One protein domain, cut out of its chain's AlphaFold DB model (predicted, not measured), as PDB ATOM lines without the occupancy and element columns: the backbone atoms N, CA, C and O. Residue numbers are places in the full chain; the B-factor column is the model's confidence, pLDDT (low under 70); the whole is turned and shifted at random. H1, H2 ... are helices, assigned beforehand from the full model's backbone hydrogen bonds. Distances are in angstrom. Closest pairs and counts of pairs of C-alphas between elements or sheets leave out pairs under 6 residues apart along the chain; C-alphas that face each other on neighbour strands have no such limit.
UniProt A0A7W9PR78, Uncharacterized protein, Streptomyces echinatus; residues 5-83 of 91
ATOM      1  N   THR A   5     159.321 185.960 215.731       87.62
ATOM      2  CA  THR A   5     159.784 184.564 215.685       87.62
ATOM      3  C   THR A   5     160.694 184.225 216.878       87.62
ATOM      4  O   THR A   5     160.595 183.135 217.435       87.62
ATOM      5  N   ALA A   6     161.568 185.146 217.301       88.69
ATOM      6  CA  ALA A   6     162.446 184.945 218.455       88.69
ATOM      7  C   ALA A   6     161.669 184.940 219.781       88.69
ATOM      8  O   ALA A   6     161.952 184.124 220.657       88.69
ATOM      9  N   GLU A   7     160.668 185.810 219.926       90.06
ATOM     10  CA  GLU A   7     159.789 185.843 221.104       90.06
ATOM     11  C   GLU A   7     158.978 184.546 221.241       90.06
ATOM     12  O   GLU A   7     158.912 183.967 222.325       90.06
ATOM     13  N   GLU A   8     158.433 184.036 220.132       89.62
ATOM     14  CA  GLU A   8     157.721 182.751 220.092       89.62
ATOM     15  C   GLU A   8     158.650 181.573 220.444       89.62
ATOM     16  O   GLU A   8     158.274 180.683 221.206       89.62
ATOM     17  N   LEU A   9     159.898 181.580 219.961       89.88
ATOM     18  CA  LEU A   9     160.891 180.561 220.320       89.88
ATOM     19  C   LEU A   9     161.220 180.555 221.816       89.88
ATOM     20  O   LEU A   9     161.372 179.479 222.391       89.88
ATOM     21  N   LEU A  10     161.324 181.726 222.443       91.31
ATOM     22  CA  LEU A  10     161.574 181.838 223.884       91.31
ATOM     23  C   LEU A  10     160.401 181.330 224.720       91.31
ATOM     24  O   LEU A  10     160.623 180.760 225.788       91.31
ATOM     25  N   ALA A  11     159.169 181.530 224.249       89.81
ATOM     26  CA  ALA A  11     157.978 181.015 224.916       89.81
ATOM     27  C   ALA A  11     157.893 179.481 224.836       89.81
ATOM     28  O   ALA A  11     157.508 178.833 225.810       89.81
ATOM     29  N   ASP A  12     158.292 178.903 223.700       87.06
ATOM     30  CA  ASP A  12     158.117 177.475 223.420       87.06
ATOM     31  C   ASP A  12     159.311 176.602 223.852       87.06
ATOM     32  O   ASP A  12     159.147 175.402 224.087       87.06
ATOM     33  N   VAL A  13     160.525 177.164 223.941       86.06
ATOM     34  CA  VAL A  13     161.761 176.414 224.223       86.06
ATOM     35  C   VAL A  13     162.383 176.870 225.539       86.06
ATOM     36  O   VAL A  13     163.058 177.898 225.624       86.06
ATOM     37  N   GLN A  14     162.212 176.054 226.579       86.94
ATOM     38  CA  GLN A  14     162.807 176.318 227.888       86.94
ATOM     39  C   GLN A  14     164.342 176.275 227.840       86.94
ATOM     40  O   GLN A  14     164.939 175.387 227.234       86.94
ATOM     41  N   GLY A  15     164.983 177.231 228.520       86.94
ATOM     42  CA  GLY A  15     166.445 177.323 228.617       86.94
ATOM     43  C   GLY A  15     167.134 177.991 227.420       86.94
ATOM     44  O   GLY A  15     168.360 178.090 227.410       86.94
ATOM     45  N   LEU A  16     166.376 178.472 226.431       89.19
ATOM     46  CA  LEU A  16     166.914 179.239 225.310       89.19
ATOM     47  C   LEU A  16     167.245 180.673 225.756       89.19
ATOM     48  O   LEU A  16     166.438 181.336 226.406       89.19
ATOM     49  N   THR A  17     168.432 181.172 225.408       93.19
ATOM     50  CA  THR A  17     168.775 182.584 225.632       93.19
ATOM     51  C   THR A  17     168.168 183.460 224.538       93.19
ATOM     52  O   THR A  17     167.951 182.999 223.417       93.19
ATOM     53  N   LEU A  18     167.942 184.744 224.833       91.50
ATOM     54  CA  LEU A  18     167.433 185.715 223.855       91.50
ATOM     55  C   LEU A  18     168.312 185.793 222.600       91.50
ATOM     56  O   LEU A  18     167.803 185.784 221.485       91.50
ATOM     57  N   GLU A  19     169.632 185.824 222.781       93.00
ATOM     58  CA  GLU A  19     170.588 185.840 221.672       93.00
ATOM     59  C   GLU A  19     170.437 184.595 220.794       93.00
ATOM     60  O   GLU A  19     170.370 184.690 219.570       93.00
ATOM     61  N   ARG A  20     170.307 183.419 221.418       91.81
ATOM     62  CA  ARG A  20     170.149 182.170 220.681       91.81
ATOM     63  C   ARG A  20     168.806 182.091 219.962       91.81
ATOM     64  O   ARG A  20     168.750 181.594 218.840       91.81
ATOM     65  N   ALA A  21     167.744 182.588 220.585       92.56
ATOM     66  CA  ALA A  21     166.431 182.688 219.965       92.56
ATOM     67  C   ALA A  21     166.460 183.600 218.736       92.56
ATOM     68  O   ALA A  21     165.902 183.236 217.703       92.56
ATOM     69  N   GLN A  22     167.168 184.729 218.821       94.56
ATOM     70  CA  GLN A  22     167.326 185.636 217.690       94.56
ATOM     71  C   GLN A  22     168.113 184.986 216.550       94.56
ATOM     72  O   GLN A  22     167.652 185.011 215.416       94.56
ATOM     73  N   GLN A  23     169.228 184.312 216.847       93.12
ATOM     74  CA  GLN A  23     169.990 183.580 215.828       93.12
ATOM     75  C   GLN A  23     169.135 182.531 215.104       93.12
ATOM     76  O   GLN A  23     169.189 182.417 213.884       93.12
ATOM     77  N   ILE A  24     168.335 181.759 215.845       94.00
ATOM     78  CA  ILE A  24     167.454 180.747 215.248       94.00
ATOM     79  C   ILE A  24     166.346 181.418 214.426       94.00
ATOM     80  O   ILE A  24     166.010 180.933 213.350       94.00
ATOM     81  N   ALA A  25     165.790 182.533 214.898       94.12
ATOM     82  CA  ALA A  25     164.800 183.299 214.152       94.12
ATOM     83  C   ALA A  25     165.357 183.829 212.823       94.12
ATOM     84  O   ALA A  25     164.701 183.683 211.795       94.12
ATOM     85  N   ASP A  26     166.580 184.360 212.828       94.38
ATOM     86  CA  ASP A  26     167.242 184.863 211.623       94.38
ATOM     87  C   ASP A  26     167.450 183.735 210.596       94.38
ATOM     88  O   ASP A  26     167.185 183.919 209.406       94.38
ATOM     89  N   GLN A  27     167.821 182.537 211.065       95.06
ATOM     90  CA  GLN A  27     167.950 181.333 210.233       95.06
ATOM     91  C   GLN A  27     166.609 180.847 209.672       95.06
ATOM     92  O   GLN A  27     166.536 180.419 208.521       95.06
ATOM     93  N   ILE A  28     165.534 180.914 210.463       94.38
ATOM     94  CA  ILE A  28     164.179 180.600 209.990       94.38
ATOM     95  C   ILE A  28     163.787 181.572 208.877       94.38
ATOM     96  O   ILE A  28     163.307 181.139 207.831       94.38
ATOM     97  N   ASP A  29     164.017 182.870 209.069       93.56
ATOM     98  CA  ASP A  29     163.672 183.887 208.079       93.56
ATOM     99  C   ASP A  29     164.508 183.754 206.801       93.56
ATOM    100  O   ASP A  29     163.993 183.951 205.698       93.56
ATOM    101  N   GLU A  30     165.776 183.361 206.911       93.31
ATOM    102  CA  GLU A  30     166.606 183.002 205.761       93.31
ATOM    103  C   GLU A  30     166.063 181.788 205.006       93.31
ATOM    104  O   GLU A  30     165.879 181.856 203.789       93.31
ATOM    105  N   CYS A  31     165.699 180.718 205.712       94.19
ATOM    106  CA  CYS A  31     165.111 179.534 205.088       94.19
ATOM    107  C   CYS A  31     163.754 179.837 204.431       94.19
ATOM    108  O   CYS A  31     163.468 179.322 203.351       94.19
ATOM    109  N   ARG A  32     162.928 180.710 205.027       92.69
ATOM    110  CA  ARG A  32     161.677 181.194 204.411       92.69
ATOM    111  C   ARG A  32     161.952 181.943 203.108       92.69
ATOM    112  O   ARG A  32     161.271 181.697 202.112       92.69
ATOM    113  N   ARG A  33     162.962 182.824 203.085       92.12
ATOM    114  CA  ARG A  33     163.389 183.522 201.859       92.12
ATOM    115  C   ARG A  33     163.881 182.542 200.803       92.12
ATOM    116  O   ARG A  33     163.525 182.693 199.639       92.12
ATOM    117  N   LEU A  34     164.646 181.533 201.211       92.06
ATOM    118  CA  LEU A  34     165.115 180.483 200.318       92.06
ATOM    119  C   LEU A  34     163.917 179.763 199.678       92.06
ATOM    120  O   LEU A  34     163.804 179.755 198.458       92.06
ATOM    121  N   LEU A  35     162.945 179.293 200.463       90.25
ATOM    122  CA  LEU A  35     161.727 178.648 199.946       90.25
ATOM    123  C   LEU A  35     160.898 179.542 199.014       90.25
ATOM    124  O   LEU A  35     160.330 179.052 198.039       90.25
ATOM    125  N   ALA A  36     160.866 180.854 199.256       89.25
ATOM    126  CA  ALA A  36     160.186 181.805 198.376       89.25
ATOM    127  C   ALA A  36     160.814 181.887 196.969       89.25
ATOM    128  O   ALA A  36     160.140 182.289 196.023       89.25
ATOM    129  N   THR A  37     162.071 181.456 196.801       89.19
ATOM    130  CA  THR A  37     162.721 181.323 195.482       89.19
ATOM    131  C   THR A  37     162.327 180.041 194.727       89.19
ATOM    132  O   THR A  37     162.913 179.735 193.691       89.19
ATOM    133  N   ASN A  38     161.305 179.315 195.204       76.56
ATOM    134  CA  ASN A  38     160.783 178.067 194.634       76.56
ATOM    135  C   ASN A  38     161.782 176.896 194.655       76.56
ATOM    136  O   ASN A  38     161.725 175.996 193.814       76.56
ATOM    137  N   VAL A  39     162.697 176.893 195.628       78.19
ATOM    138  CA  VAL A  39     163.487 175.700 195.950       78.19
ATOM    139  C   VAL A  39     162.742 174.851 196.983       78.19
ATOM    140  O   VAL A  39     162.052 175.374 197.854       78.19
ATOM    141  N   GLY A  40     162.849 173.527 196.866       89.19
ATOM    142  CA  GLY A  40     162.194 172.588 197.782       89.19
ATOM    143  C   GLY A  40     162.911 172.453 199.130       89.19
ATOM    144  O   GLY A  40     164.006 172.981 199.333       89.19
ATOM    145  N   MET A  41     162.325 171.675 200.045       91.62
ATOM    146  CA  MET A  41     162.904 171.444 201.378       91.62
ATOM    147  C   MET A  41     164.295 170.812 201.353       91.62
ATOM    148  O   MET A  41     165.085 171.082 202.252       91.62
ATOM    149  N   ASP A  42     164.643 170.041 200.323       91.62
ATOM    150  CA  ASP A  42     165.997 169.495 200.191       91.62
ATOM    151  C   ASP A  42     167.065 170.585 200.074       91.62
ATOM    152  O   ASP A  42     168.136 170.468 200.671       91.62
ATOM    153  N   ALA A  43     166.762 171.684 199.378       92.00
ATOM    154  CA  ALA A  43     167.672 172.821 199.283       92.00
ATOM    155  C   ALA A  43     167.829 173.526 200.637       92.00
ATOM    156  O   ALA A  43     168.936 173.919 200.997       92.00
ATOM    157  N   VAL A  44     166.749 173.623 201.421       94.31
ATOM    158  CA  VAL A  44     166.806 174.132 202.800       94.31
ATOM    159  C   VAL A  44     167.691 173.239 203.667       94.31
ATOM    160  O   VAL A  44     168.558 173.736 204.382       94.31
ATOM    161  N   GLN A  45     167.527 171.917 203.588       95.19
ATOM    162  CA  GLN A  45     168.334 170.990 204.383       95.19
ATOM    163  C   GLN A  45     169.812 171.003 203.996       95.19
ATOM    164  O   GLN A  45     170.661 170.878 204.885       95.19
ATOM    165  N   GLN A  46     170.112 171.177 202.706       93.81
ATOM    166  CA  GLN A  46     171.469 171.362 202.199       93.81
ATOM    167  C   GLN A  46     172.072 172.680 202.699       93.81
ATOM    168  O   GLN A  46     173.139 172.653 203.302       93.81
ATOM    169  N   HIS A  47     171.359 173.799 202.576       94.06
ATOM    170  CA  HIS A  47     171.813 175.096 203.088       94.06
ATOM    171  C   HIS A  47     172.106 175.046 204.597       94.06
ATOM    172  O   HIS A  47     173.197 175.398 205.038       94.06
ATOM    173  N   LEU A  48     171.187 174.489 205.394       94.25
ATOM    174  CA  LEU A  48     171.406 174.308 206.829       94.25
ATOM    175  C   LEU A  48     172.606 173.392 207.127       94.25
ATOM    176  O   LEU A  48     173.180 173.456 208.214       94.25
ATOM    177  N   LYS A  49     172.941 172.451 206.238       93.81
ATOM    178  CA  LYS A  49     174.099 171.563 206.423       93.81
ATOM    179  C   LYS A  49     175.388 172.327 206.191       93.81
ATOM    180  O   LYS A  49     176.315 172.170 206.981       93.81
ATOM    181  N   ASP A  50     175.418 173.129 205.137       93.94
ATOM    182  CA  ASP A  50     176.577 173.927 204.750       93.94
ATOM    183  C   ASP A  50     176.896 174.986 205.820       93.94
ATOM    184  O   ASP A  50     178.060 175.184 206.154       93.94
ATOM    185  N   GLU A  51     175.868 175.525 206.482       92.44
ATOM    186  CA  GLU A  51     175.978 176.397 207.666       92.44
ATOM    187  C   GLU A  51     176.378 175.658 208.965       92.44
ATOM    188  O   GLU A  51     176.418 176.237 210.052       92.44
ATOM    189  N   GLY A  52     176.643 174.347 208.905       92.38
ATOM    190  CA  GLY A  52     177.056 173.550 210.064       92.38
ATOM    191  C   GLY A  52     175.958 173.346 211.114       92.38
ATOM    192  O   GLY A  52     176.246 172.978 212.257       92.38
ATOM    193  N   ILE A  53     174.687 173.559 210.758       93.81
ATOM    194  CA  ILE A  53     173.568 173.433 211.692       93.81
ATOM    195  C   ILE A  53     173.343 171.967 212.055       93.81
ATOM    196  O   ILE A  53     173.236 171.087 211.190       93.81
ATOM    197  N   SER A  54     173.252 171.714 213.363       92.62
ATOM    198  CA  SER A  54     173.003 170.383 213.918       92.62
ATOM    199  C   SER A  54     171.645 169.826 213.490       92.62
ATOM    200  O   SER A  54     170.707 170.575 213.224       92.62
ATOM    201  N   ILE A  55     171.506 168.499 213.504       92.31
ATOM    202  CA  ILE A  55     170.254 167.836 213.122       92.31
ATOM    203  C   ILE A  55     169.070 168.260 214.005       92.31
ATOM    204  O   ILE A  55     167.982 168.505 213.498       92.31
ATOM    205  N   ILE A  56     169.291 168.428 215.313       92.00
ATOM    206  CA  ILE A  56     168.243 168.829 216.263       92.00
ATOM    207  C   ILE A  56     167.746 170.240 215.934       92.00
ATOM    208  O   ILE A  56     166.543 170.486 215.880       92.00
ATOM    209  N   GLN A  57     168.669 171.164 215.667       92.56
ATOM    210  CA  GLN A  57     168.313 172.529 215.296       92.56
ATOM    211  C   GLN A  57     167.681 172.597 213.900       92.56
ATOM    212  O   GLN A  57     166.739 173.357 213.707       92.56
ATOM    213  N   ALA A  58     168.130 171.773 212.951       94.88
ATOM    214  CA  ALA A  58     167.503 171.668 211.639       94.88
ATOM    215  C   ALA A  58     166.046 171.183 211.745       94.88
ATOM    216  O   ALA A  58     165.175 171.744 211.085       94.88
ATOM    217  N   ILE A  59     165.749 170.219 212.628       94.69
ATOM    218  CA  ILE A  59     164.370 169.787 212.922       94.69
ATOM    219  C   ILE A  59     163.553 170.939 213.513       94.69
ATOM    220  O   ILE A  59     162.426 171.164 213.075       94.69
ATOM    221  N   LEU A  60     164.107 171.698 214.464       93.44
ATOM    222  CA  LEU A  60     163.426 172.858 215.049       93.44
ATOM    223  C   LEU A  60     163.085 173.913 213.986       93.44
ATOM    224  O   LEU A  60     161.937 174.347 213.904       93.44
ATOM    225  N   ILE A  61     164.060 174.292 213.154       94.75
ATOM    226  CA  ILE A  61     163.869 175.259 212.064       94.75
ATOM    227  C   ILE A  61     162.810 174.737 211.092       94.75
ATOM    228  O   ILE A  61     161.835 175.426 210.817       94.75
ATOM    229  N   THR A  62     162.931 173.486 210.646       94.88
ATOM    230  CA  THR A  62     161.981 172.868 209.707       94.88
ATOM    231  C   THR A  62     160.570 172.800 210.297       94.88
ATOM    232  O   THR A  62     159.603 173.089 209.602       94.88
ATOM    233  N   THR A  63     160.430 172.531 211.598       94.19
ATOM    234  CA  THR A  63     159.131 172.552 212.300       94.19
ATOM    235  C   THR A  63     158.468 173.928 212.215       94.19
ATOM    236  O   THR A  63     157.250 174.014 212.060       94.19
ATOM    237  N   ARG A  64     159.260 175.006 212.285       92.69
ATOM    238  CA  ARG A  64     158.782 176.394 212.163       92.69
ATOM    239  C   ARG A  64     158.469 176.800 210.727       92.69
ATOM    240  O   ARG A  64     157.683 177.713 210.535       92.69
ATOM    241  N   LEU A  65     159.035 176.128 209.726       93.19
ATOM    242  CA  LEU A  65     158.703 176.361 208.315       93.19
ATOM    243  C   LEU A  65     157.378 175.697 207.902       93.19
ATOM    244  O   LEU A  65     156.788 176.084 206.900       93.19
ATOM    245  N   LEU A  66     156.899 174.714 208.669       91.69
ATOM    246  CA  LEU A  66     155.688 173.934 208.386       91.69
ATOM    247  C   LEU A  66     154.452 174.468 209.132       91.69
ATOM    248  O   LEU A  66     153.683 173.683 209.688       91.69
ATOM    249  N   GLU A  67     154.266 175.789 209.186       79.00
ATOM    250  CA  GLU A  67     153.280 176.455 210.058       79.00
ATOM    251  C   GLU A  67     151.835 175.940 209.927       79.00
ATOM    252  O   GLU A  67     151.104 175.989 210.904       79.00
ATOM    253  N   ASP A  68     151.412 175.342 208.818       82.88
ATOM    254  CA  ASP A  68     150.039 174.819 208.678       82.88
ATOM    255  C   ASP A  68     149.933 173.285 208.759       82.88
ATOM    256  O   ASP A  68     148.864 172.711 208.550       82.88
ATOM    257  N   HIS A  69     151.022 172.580 209.085       86.06
ATOM    258  CA  HIS A  69     151.004 171.118 209.107       86.06
ATOM    259  C   HIS A  69     150.387 170.566 210.414       86.06
ATOM    260  O   HIS A  69     150.814 170.956 211.503       86.06
ATOM    261  N   PRO A  70     149.438 169.609 210.366       85.06
ATOM    262  CA  PRO A  70     148.784 169.065 211.566       85.06
ATOM    263  C   PRO A  70     149.735 168.269 212.478       85.06
ATOM    264  O   PRO A  70     149.495 168.145 213.675       85.06
ATOM    265  N   ASN A  71     150.838 167.754 211.929       91.81
ATOM    266  CA  ASN A  71     151.903 167.076 212.669       91.81
ATOM    267  C   ASN A  71     153.264 167.686 212.305       91.81
ATOM    268  O   ASN A  71     154.055 167.070 211.589       91.81
ATOM    269  N   ARG A  72     153.500 168.947 212.694       92.56
ATOM    270  CA  ARG A  72     154.695 169.709 212.268       92.56
ATOM    271  C   ARG A  72     155.996 169.020 212.653       92.56
ATOM    272  O   ARG A  72     156.883 168.898 211.820       92.56
ATOM    273  N   LEU A  73     156.094 168.538 213.893       91.62
ATOM    274  CA  LEU A  73     157.311 167.902 214.394       91.62
ATOM    275  C   LEU A  73     157.591 166.571 213.684       91.62
ATOM    276  O   LEU A  73     158.730 166.319 213.300       91.62
ATOM    277  N   GLY A  74     156.565 165.734 213.488       92.56
ATOM    278  CA  GLY A  74     156.713 164.468 212.769       92.56
ATOM    279  C   GLY A  74     157.163 164.680 211.325       92.56
ATOM    280  O   GLY A  74     158.154 164.089 210.909       92.56
ATOM    281  N   ALA A  75     156.507 165.592 210.606       93.50
ATOM    282  CA  ALA A  75     156.868 165.920 209.228       93.50
ATOM    283  C   ALA A  75     158.253 166.575 209.122       93.50
ATOM    284  O   ALA A  75     159.032 166.228 208.242       93.50
ATOM    285  N   ALA A  76     158.600 167.487 210.034       94.69
ATOM    286  CA  ALA A  76     159.923 168.102 210.065       94.69
ATOM    287  C   ALA A  76     161.023 167.065 210.283       94.69
ATOM    288  O   ALA A  76     162.063 167.116 209.630       94.69
ATOM    289  N   ARG A  77     160.789 166.109 211.186       94.06
ATOM    290  CA  ARG A  77     161.718 165.013 211.434       94.06
ATOM    291  C   ARG A  77     161.880 164.128 210.201       94.06
ATOM    292  O   ARG A  77     163.013 163.864 209.824       94.06
ATOM    293  N   GLU A  78     160.782 163.746 209.555       93.44
ATOM    294  CA  GLU A  78     160.803 162.966 208.312       93.44
ATOM    295  C   GLU A  78     161.564 163.696 207.195       93.44
ATOM    296  O   GLU A  78     162.477 163.128 206.606       93.44
ATOM    297  N   ILE A  79     161.280 164.983 206.965       93.75
ATOM    298  CA  ILE A  79     161.990 165.812 205.975       93.75
ATOM    299  C   ILE A  79     163.496 165.839 206.251       93.75
ATOM    300  O   ILE A  79     164.299 165.677 205.333       93.75
ATOM    301  N   VAL A  80     163.898 166.048 207.507       93.50
ATOM    302  CA  VAL A  80     165.317 166.109 207.877       93.50
ATOM    303  C   VAL A  80     165.982 164.737 207.755       93.50
ATOM    304  O   VAL A  80     167.095 164.658 207.250       93.50
ATOM    305  N   GLU A  81     165.334 163.660 208.200       90.94
ATOM    306  CA  GLU A  81     165.894 162.301 208.162       90.94
ATOM    307  C   GLU A  81     165.997 161.750 206.732       90.94
ATOM    308  O   GLU A  81     166.981 161.084 206.401       90.94
ATOM    309  N   CYS A  82     165.019 162.049 205.874       90.25
ATOM    310  CA  CYS A  82     164.979 161.580 204.491       90.25
ATOM    311  C   CYS A  82     165.765 162.465 203.517       90.25
ATOM    312  O   CYS A  82     166.017 162.034 202.391       90.25
ATOM    313  N   SER A  83     166.162 163.679 203.910       90.56
ATOM    314  CA  SER A  83     166.880 164.570 202.999       90.56
ATOM    315  C   SER A  83     168.247 163.986 202.614       90.56
ATOM    316  O   SER A  83     169.040 163.677 203.508       90.56
TER     317      SER A  83
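AT A GLANCE: This is residues 5 to 83 of the 91 residues of an uncharacterized protein of Streptomyces echinatus (UniProt A0A7W9PR78). One long helix, H2, forms one side of the domain; H1 folds back over its first part, H4 crosses its middle at a steep angle, and H3 packs on its later part. H5 packs on H4 on the side away from H2, and H4 lies nearest to the middle of the whole. The printed part has 79 residues with five named helices, H1 to H5 in chain order, and no named strand; its class is all helix. It is compact, with a radius of gyration of the C-alphas of 11.9 A, and rounded, spanning 30 by 26 by 21 A.

HOW THE PARTS SIT: Start at the hub, H2, residues 18 to 36, which touches three helices. Its residues 18 to 25 alone touch H1, residues 5 to 12, opposite ways at a steep tilt of 58 degrees; the closest C-alphas, of Ala 6 and Ala 21, are 4.8 A apart. Its residues 24 to 32 alone touch H4, residues 55 to 65, the same way at a steep tilt of 62 degrees, closest at C-alphas 28 and 61, 5.7 A. Its residues 31 to 35 alone touch H3, residues 41 to 50, closest at C-alphas 31 and 44, 6.1 A. Farther out, H5, residues 72 to 82, touches H4, opposite ways at a steep tilt of 51 degrees, with C-alphas 63 and 76 closest at 5.0 A. H3 and H5 only just touch, with 3 pairs of C-alphas within 8 A, the closest those of Gln 45 and Val 80, 6.7 A. H1 is apart from H3, H4 and H5. In H1, H2, H3, H4 and H5 every O i to N i+4 pair is within hydrogen-bond range.

IN THESE COORDINATES: Find C-alpha 18 at (167.433, 185.715, 223.855); from there H2 runs 26.8 A to C-alpha 36 at (160.186, 181.805, 198.376). H1 is 10.6 A long, H3 14.3 A, H4 15.1 A, and H5 15.2 A, ending at C-alpha 82 at (164.979, 161.580, 204.491).

THE WHOLE: The C-alphas farthest apart, of Gly 15 and Asn 38, are 34.5 A apart. The printed part has no cut and no long link, and no printed residue has a pLDDT under 70.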